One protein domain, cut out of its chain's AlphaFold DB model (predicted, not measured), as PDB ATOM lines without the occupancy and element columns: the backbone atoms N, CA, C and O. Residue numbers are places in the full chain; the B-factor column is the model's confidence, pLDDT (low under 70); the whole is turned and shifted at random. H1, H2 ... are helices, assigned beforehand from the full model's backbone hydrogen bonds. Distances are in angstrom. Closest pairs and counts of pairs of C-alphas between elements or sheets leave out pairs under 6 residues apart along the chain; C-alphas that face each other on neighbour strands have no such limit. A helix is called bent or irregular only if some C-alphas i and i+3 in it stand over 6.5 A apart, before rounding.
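AT A GLANCE: This is residues 11 to 70 of the 391 residues of an uncharacterized protein of Phanerochaete carnosa (strain HHB-10118-sp) (UniProt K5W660). What shape is this? It is an open hook: short H1, then the long helix H2, then a loop, residues 41 to 56, that turns back to H3, set off from H2. Residues 11 to 34 stick out free. What is it made of? The 60 printed residues include three named helices, H1, H2, H3, and no named strand, all helix in class. The whole is extended, radius of gyration of the C-alphas 17.1 A, spanning 55 by 29 by 15 A.

IN THESE COORDINATES: Where does it begin? H1, residues 11 to 15, starts at C-alpha 11 (37.032, -46.515, -29.707). What follows? H2, residues 18 to 40, is 32.4 A long; H3, residues 57 to 67, is 15.1 A and ends at (48.320, -20.534, -57.185).

HOW THE PARTS SIT: Do helices touch? H1, H2 and H3 are apart from one another. Are their backbones in range? In H2 and H3 every O i to N i+4 pair is within hydrogen-bond range; in H1 0 of 1, and 0 of 2 for i+3. H1 is only just irregular: C-alphas 12 and 15 are 6.51 A apart.

THE WHOLE: Any cut? The printed part has no cut; H2 to H3 is a long link. Where is confidence low? Residues 11 to 16 and 48 to 55 are among those under 70.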
ATOM      1  N   ASP A  11      37.526 -46.883 -31.037       61.69
ATOM      2  CA  ASP A  11      37.032 -46.515 -29.707       61.69
ATOM      3  C   ASP A  11      37.598 -45.181 -29.187       61.69
ATOM      4  O   ASP A  11      36.940 -44.518 -28.389       61.69
ATOM      5  N   ASN A  12      38.729 -44.707 -29.725       57.62
ATOM      6  CA  ASN A  12      39.294 -43.389 -29.397       57.62
ATOM      7  C   ASN A  12      38.609 -42.203 -30.109       57.62
ATOM      8  O   ASN A  12      38.857 -41.052 -29.759       57.62
ATOM      9  N   ILE A  13      37.730 -42.448 -31.089       58.16
ATOM     10  CA  ILE A  13      37.014 -41.386 -31.831       58.16
ATOM     11  C   ILE A  13      35.711 -40.971 -31.123       58.16
ATOM     12  O   ILE A  13      35.159 -39.906 -31.389       58.16
ATOM     13  N   LYS A  14      35.236 -41.759 -30.150       58.81
ATOM     14  CA  LYS A  14      33.977 -41.503 -29.426       58.81
ATOM     15  C   LYS A  14      34.033 -40.315 -28.455       58.81
ATOM     16  O   LYS A  14      33.033 -40.015 -27.813       58.81
ATOM     17  N   GLY A  15      35.183 -39.650 -28.348       62.25
ATOM     18  CA  GLY A  15      35.413 -38.542 -27.426       62.25
ATOM     19  C   GLY A  15      35.756 -37.214 -28.088       62.25
ATOM     20  O   GLY A  15      36.202 -36.323 -27.373       62.25
ATOM     21  N   VAL A  16      35.594 -37.051 -29.412       67.50
ATOM     22  CA  VAL A  16      35.698 -35.701 -29.993       67.50
ATOM     23  C   VAL A  16      34.605 -34.858 -29.334       67.50
ATOM     24  O   VAL A  16      33.428 -35.194 -29.485       67.50
ATOM     25  N   PRO A  17      34.953 -33.806 -28.568       76.50
ATOM     26  CA  PRO A  17      33.948 -32.993 -27.909       76.50
ATOM     27  C   PRO A  17      33.035 -32.438 -28.993       76.50
ATOM     28  O   PRO A  17      33.524 -31.823 -29.937       76.50
ATOM     29  N   ILE A  18      31.724 -32.639 -28.874       77.44
ATOM     30  CA  ILE A  18      30.733 -32.044 -29.789       77.44
ATOM     31  C   ILE A  18      30.985 -30.530 -29.920       77.44
ATOM     32  O   ILE A  18      30.937 -29.981 -31.012       77.44
ATOM     33  N   LEU A  19      31.438 -29.905 -28.828       77.56
ATOM     34  CA  LEU A  19      31.894 -28.516 -28.772       77.56
ATOM     35  C   LEU A  19      33.004 -28.173 -29.780       77.56
ATOM     36  O   LEU A  19      33.011 -27.070 -30.309       77.56
ATOM     37  N   LEU A  20      33.938 -29.088 -30.062       81.50
ATOM     38  CA  LEU A  20      35.005 -28.864 -31.043       81.50
ATOM     39  C   LEU A  20      34.450 -28.869 -32.471       81.50
ATOM     40  O   LEU A  20      34.883 -28.069 -33.295       81.50
ATOM     41  N   VAL A  21      33.492 -29.755 -32.759       83.44
ATOM     42  CA  VAL A  21      32.838 -29.824 -34.074       83.44
ATOM     43  C   VAL A  21      31.956 -28.600 -34.293       83.44
ATOM     44  O   VAL A  21      32.041 -27.990 -35.355       83.44
ATOM     45  N   ASP A  22      31.186 -28.192 -33.284       86.88
ATOM     46  CA  ASP A  22      30.356 -26.985 -33.341       86.88
ATOM     47  C   ASP A  22      31.212 -25.726 -33.481       86.88
ATOM     48  O   ASP A  22      30.894 -24.850 -34.286       86.88
ATOM     49  N   TYR A  23      32.334 -25.651 -32.760       88.38
ATOM     50  CA  TYR A  23      33.295 -24.563 -32.904       88.38
ATOM     51  C   TYR A  23      33.874 -24.526 -34.323       88.38
ATOM     52  O   TYR A  23      33.801 -23.490 -34.975       88.38
ATOM     53  N   LEU A  24      34.356 -25.659 -34.847       89.88
ATOM     54  CA  LEU A  24      34.891 -25.745 -36.211       89.88
ATOM     55  C   LEU A  24      33.849 -25.384 -37.274       89.88
ATOM     56  O   LEU A  24      34.169 -24.638 -38.198       89.88
ATOM     57  N   MET A  25      32.612 -25.868 -37.145       88.12
ATOM     58  CA  MET A  25      31.522 -25.525 -38.063       88.12
ATOM     59  C   MET A  25      31.171 -24.043 -37.990       88.12
ATOM     60  O   MET A  25      31.016 -23.402 -39.025       88.12
ATOM     61  N   THR A  26      31.095 -23.477 -36.787       89.50
ATOM     62  CA  THR A  26      30.775 -22.059 -36.598       89.50
ATOM     63  C   THR A  26      31.883 -21.176 -37.165       89.50
ATOM     64  O   THR A  26      31.596 -20.255 -37.923       89.50
ATOM     65  N   THR A  27      33.151 -21.482 -36.884       90.69
ATOM     66  CA  THR A  27      34.291 -20.745 -37.445       90.69
ATOM     67  C   THR A  27      34.352 -20.882 -38.965       90.69
ATOM     68  O   THR A  27      34.581 -19.890 -39.650       90.69
ATOM     69  N   ALA A  28      34.094 -22.073 -39.515       85.19
ATOM     70  CA  ALA A  28      34.043 -22.271 -40.962       85.19
ATOM     71  C   ALA A  28      32.902 -21.472 -41.609       85.19
ATOM     72  O   ALA A  28      33.120 -20.823 -42.629       85.19
ATOM     73  N   LEU A  29      31.708 -21.469 -41.007       85.25
ATOM     74  CA  LEU A  29      30.570 -20.690 -41.492       85.25
ATOM     75  C   LEU A  29      30.843 -19.188 -41.422       85.25
ATOM     76  O   LEU A  29      30.583 -18.507 -42.406       85.25
ATOM     77  N   ILE A  30      31.424 -18.691 -40.325       87.12
ATOM     78  CA  ILE A  30      31.821 -17.282 -40.185       87.12
ATOM     79  C   ILE A  30      32.805 -16.900 -41.296       87.12
ATOM     80  O   ILE A  30      32.556 -15.943 -42.029       87.12
ATOM     81  N   MET A  31      33.854 -17.701 -41.497       82.06
ATOM     82  CA  MET A  31      34.850 -17.460 -42.546       82.06
ATOM     83  C   MET A  31      34.219 -17.470 -43.946       82.06
ATOM     84  O   MET A  31      34.533 -16.612 -44.767       82.06
ATOM     85  N   VAL A  32      33.294 -18.394 -44.228       85.19
ATOM     86  CA  VAL A  32      32.580 -18.438 -45.516       85.19
ATOM     87  C   VAL A  32      31.667 -17.227 -45.686       85.19
ATOM     88  O   VAL A  32      31.645 -16.649 -46.770       85.19
ATOM     89  N   THR A  33      30.937 -16.810 -44.650       76.38
ATOM     90  CA  THR A  33      30.050 -15.641 -44.735       76.38
ATOM     91  C   THR A  33      30.822 -14.342 -44.915       76.38
ATOM     92  O   THR A  33      30.406 -13.511 -45.719       76.38
ATOM     93  N   GLU A  34      31.975 -14.192 -44.260       73.94
ATOM     94  CA  GLU A  34      32.853 -13.043 -44.475       73.94
ATOM     95  C   GLU A  34      33.389 -13.044 -45.909       73.94
ATOM     96  O   GLU A  34      33.307 -12.028 -46.595       73.94
ATOM     97  N   VAL A  35      33.862 -14.189 -46.416       73.50
ATOM     98  CA  VAL A  35      34.314 -14.323 -47.814       73.50
ATOM     99  C   VAL A  35      33.182 -14.030 -48.804       73.50
ATOM    100  O   VAL A  35      33.417 -13.385 -49.826       73.50
ATOM    101  N   GLN A  36      31.953 -14.453 -48.509       69.00
ATOM    102  CA  GLN A  36      30.794 -14.181 -49.354       69.00
ATOM    103  C   GLN A  36      30.464 -12.685 -49.374       69.00
ATOM    104  O   GLN A  36      30.267 -12.130 -50.449       69.00
ATOM    105  N   GLU A  37      30.467 -12.015 -48.218       71.00
ATOM    106  CA  GLU A  37      30.275 -10.563 -48.135       71.00
ATOM    107  C   GLU A  37      31.392  -9.812 -48.877       71.00
ATOM    108  O   GLU A  37      31.139  -8.812 -49.549       71.00
ATOM    109  N   TRP A  38      32.626 -10.320 -48.829       71.25
ATOM    110  CA  TRP A  38      33.739  -9.788 -49.614       71.25
ATOM    111  C   TRP A  38      33.527  -9.917 -51.122       71.25
ATOM    112  O   TRP A  38      33.876  -8.995 -51.863       71.25
ATOM    113  N   LEU A  39      32.974 -11.042 -51.575       67.62
ATOM    114  CA  LEU A  39      32.687 -11.291 -52.988       67.62
ATOM    115  C   LEU A  39      31.474 -10.501 -53.492       67.62
ATOM    116  O   LEU A  39      31.446 -10.143 -54.669       67.62
ATOM    117  N   ASP A  40      30.507 -10.215 -52.618       71.69
ATOM    118  CA  ASP A  40      29.271  -9.501 -52.966       71.69
ATOM    119  C   ASP A  40      29.429  -7.969 -52.923       71.69
ATOM    120  O   ASP A  40      28.571  -7.222 -53.401       71.69
ATOM    121  N   ARG A  41      30.553  -7.460 -52.394       71.81
ATOM    122  CA  ARG A  41      30.867  -6.027 -52.461       71.81
ATOM    123  C   ARG A  41      31.034  -5.601 -53.925       71.81
ATOM    124  O   ARG A  41      31.808  -6.219 -54.660       71.81
ATOM    125  N   PRO A  42      30.354  -4.521 -54.358       62.47
ATOM    126  CA  PRO A  42      30.406  -4.073 -55.740       62.47
ATOM    127  C   PRO A  42      31.855  -3.785 -56.114       62.47
ATOM    128  O   PRO A  42      32.533  -2.970 -55.479       62.47
ATOM    129  N   GLN A  43      32.337  -4.492 -57.134       67.00
ATOM    130  CA  GLN A  43      33.681  -4.308 -57.651       67.00
ATOM    131  C   GLN A  43      33.868  -2.825 -57.966       67.00
ATOM    132  O   GLN A  43      33.059  -2.226 -58.676       67.00
ATOM    133  N   THR A  44      34.917  -2.212 -57.415       61.81
ATOM    134  CA  THR A  44      35.262  -0.824 -57.744       61.81
ATOM    135  C   THR A  44      35.299  -0.644 -59.264       61.81
ATOM    136  O   THR A  44      35.683  -1.581 -59.963       61.81
ATOM    137  N   ALA A  45      34.937   0.546 -59.763       60.31
ATOM    138  CA  ALA A  45      34.703   0.892 -61.179       60.31
ATOM    139  C   ALA A  45      35.792   0.466 -62.196       60.31
ATOM    140  O   ALA A  45      35.587   0.539 -63.401       60.31
ATOM    141  N   ASN A  46      36.933  -0.021 -61.714       71.56
ATOM    142  CA  ASN A  46      38.059  -0.516 -62.490       71.56
ATOM    143  C   ASN A  46      37.991  -2.039 -62.751       71.56
ATOM    144  O   ASN A  46      38.962  -2.604 -63.250       71.56
ATOM    145  N   GLY A  47      36.917  -2.733 -62.341       74.50
ATOM    146  CA  GLY A  47      36.732  -4.181 -62.542       74.50
ATOM    147  C   GLY A  47      37.724  -5.076 -61.783       74.50
ATOM    148  O   GLY A  47      37.772  -6.284 -61.999       74.50
ATOM    149  N   ARG A  48      38.546  -4.502 -60.894       63.81
ATOM    150  CA  ARG A  48      39.443  -5.247 -60.004       63.81
ATOM    151  C   ARG A  48      38.806  -5.356 -58.627       63.81
ATOM    152  O   ARG A  48      38.607  -4.349 -57.949       63.81
ATOM    153  N   ILE A  49      38.542  -6.588 -58.205       64.19
ATOM    154  CA  ILE A  49      38.158  -6.923 -56.834       64.19
ATOM    155  C   ILE A  49      39.367  -6.624 -55.941       64.19
ATOM    156  O   ILE A  49      40.317  -7.403 -55.868       64.19
ATOM    157  N   ARG A  50      39.378  -5.464 -55.283       59.53
ATOM    158  CA  ARG A  50      40.328  -5.204 -54.200       59.53
ATOM    159  C   ARG A  50      39.810  -5.916 -52.961       59.53
ATOM    160  O   ARG A  50      39.029  -5.337 -52.220       59.53
ATOM    161  N   ILE A  51      40.264  -7.150 -52.745       66.25
ATOM    162  CA  ILE A  51      40.140  -7.824 -51.448       66.25
ATOM    163  C   ILE A  51      40.991  -7.008 -50.460       66.25
ATOM    164  O   ILE A  51      42.209  -6.904 -50.653       66.25
ATOM    165  N   PRO A  52      40.420  -6.356 -49.443       54.66
ATOM    166  CA  PRO A  52      41.169  -5.657 -48.410       54.66
ATOM    167  C   PRO A  52      42.023  -6.656 -47.652       54.66
ATOM    168  O   PRO A  52      41.591  -7.756 -47.334       54.66
ATOM    169  N   GLY A  53      43.289  -6.305 -47.470       61.50
ATOM    170  CA  GLY A  53      44.299  -7.253 -47.012       61.50
ATOM    171  C   GLY A  53      45.003  -8.029 -48.131       61.50
ATOM    172  O   GLY A  53      46.067  -8.567 -47.866       61.50
ATOM    173  N   SER A  54      44.559  -8.010 -49.398       62.31
ATOM    174  CA  SER A  54      45.348  -8.601 -50.513       62.31
ATOM    175  C   SER A  54      46.674  -7.886 -50.784       62.31
ATOM    176  O   SER A  54      47.560  -8.415 -51.458       62.31
ATOM    177  N   SER A  55      46.839  -6.664 -50.279       65.25
ATOM    178  CA  SER A  55      48.129  -5.979 -50.263       65.25
ATOM    179  C   SER A  55      49.003  -6.386 -49.080       65.25
ATOM    180  O   SER A  55      50.183  -6.043 -49.088       65.25
ATOM    181  N   GLN A  56      48.469  -7.098 -48.077       74.06
ATOM    182  CA  GLN A  56      49.297  -7.602 -46.992       74.06
ATOM    183  C   GLN A  56      50.234  -8.694 -47.524       74.06
ATOM    184  O   GLN A  56      49.790  -9.613 -48.219       74.06
ATOM    185  N   PRO A  57      51.529  -8.629 -47.178       73.25
ATOM    186  CA  PRO A  57      52.525  -9.577 -47.666       73.25
ATOM    187  C   PRO A  57      52.194 -11.025 -47.277       73.25
ATOM    188  O   PRO A  57      52.435 -11.932 -48.069       73.25
ATOM    189  N   ALA A  58      51.556 -11.244 -46.121       67.75
ATOM    190  CA  ALA A  58      51.103 -12.567 -45.694       67.75
ATOM    191  C   ALA A  58      50.052 -13.158 -46.650       67.75
ATOM    192  O   ALA A  58      50.202 -14.287 -47.109       67.75
ATOM    193  N   VAL A  59      49.029 -12.381 -47.020       73.94
ATOM    194  CA  VAL A  59      47.964 -12.828 -47.933       73.94
ATOM    195  C   VAL A  59      48.510 -13.053 -49.344       73.94
ATOM    196  O   VAL A  59      48.139 -14.028 -49.990       73.94
ATOM    197  N   ARG A  60      49.448 -12.216 -49.807       76.00
ATOM    198  CA  ARG A  60      50.144 -12.426 -51.092       76.00
ATOM    199  C   ARG A  60      50.969 -13.703 -51.106       76.00
ATOM    200  O   ARG A  60      50.937 -14.422 -52.093       76.00
ATOM    201  N   THR A  61      51.673 -13.986 -50.012       76.56
ATOM    202  CA  THR A  61      52.467 -15.211 -49.862       76.56
ATOM    203  C   THR A  61      51.558 -16.434 -49.916       76.56
ATOM    204  O   THR A  61      51.820 -17.361 -50.673       76.56
ATOM    205  N   TRP A  62      50.442 -16.410 -49.183       73.12
ATOM    206  CA  TRP A  62      49.465 -17.496 -49.202       73.12
ATOM    207  C   TRP A  62      48.811 -17.688 -50.570       73.12
ATOM    208  O   TRP A  62      48.737 -18.815 -51.050       73.12
ATOM    209  N   LEU A  63      48.392 -16.608 -51.232       78.00
ATOM    210  CA  LEU A  63      47.838 -16.688 -52.585       78.00
ATOM    211  C   LEU A  63      48.871 -17.214 -53.589       78.00
ATOM    212  O   LEU A  63      48.534 -18.074 -54.394       78.00
ATOM    213  N   ALA A  64      50.129 -16.779 -53.508       76.12
ATOM    214  CA  ALA A  64      51.199 -17.282 -54.369       76.12
ATOM    215  C   ALA A  64      51.446 -18.788 -54.161       76.12
ATOM    216  O   ALA A  64      51.552 -19.531 -55.133       76.12
ATOM    217  N   ILE A  65      51.439 -19.257 -52.906       74.88
ATOM    218  CA  ILE A  65      51.550 -20.687 -52.574       74.88
ATOM    219  C   ILE A  65      50.381 -21.483 -53.172       74.88
ATOM    220  O   ILE A  65      50.599 -22.539 -53.759       74.88
ATOM    221  N   ILE A  66      49.149 -20.981 -53.044       73.50
ATOM    222  CA  ILE A  66      47.940 -21.664 -53.534       73.50
ATOM    223  C   ILE A  66      47.911 -21.712 -55.066       73.50
ATOM    224  O   ILE A  66      47.535 -22.730 -55.644       73.50
ATOM    225  N   HIS A  67      48.317 -20.628 -55.726       78.69
ATOM    226  CA  HIS A  67      48.320 -20.534 -57.185       78.69
ATOM    227  C   HIS A  67      49.583 -21.122 -57.835       78.69
ATOM    228  O   HIS A  67      49.651 -21.199 -59.059       78.69
ATOM    229  N   GLY A  68      50.562 -21.567 -57.040       74.25
ATOM    230  CA  GLY A  68      51.839 -22.079 -57.543       74.25
ATOM    231  C   GLY A  68      52.663 -21.019 -58.279       74.25
ATOM    232  O   GLY A  68      53.547 -21.366 -59.063       74.25
ATOM    233  N   GLU A  69      52.369 -19.737 -58.057       80.62
ATOM    234  CA  GLU A  69      53.101 -18.638 -58.674       80.62
ATOM    235  C   GLU A  69      54.345 -18.314 -57.849       80.62
ATOM    236  O   GLU A  69      54.316 -18.241 -56.618       80.62
ATOM    237  N   PHE A  70      55.466 -18.111 -58.538       63.59
ATOM    238  CA  PHE A  70      56.697 -17.672 -57.900       63.59
ATOM    239  C   PHE A  70      56.497 -16.241 -57.401       63.59
ATOM    240  O   PHE A  70      56.186 -15.350 -58.188       63.59
TER     241      PHE A  70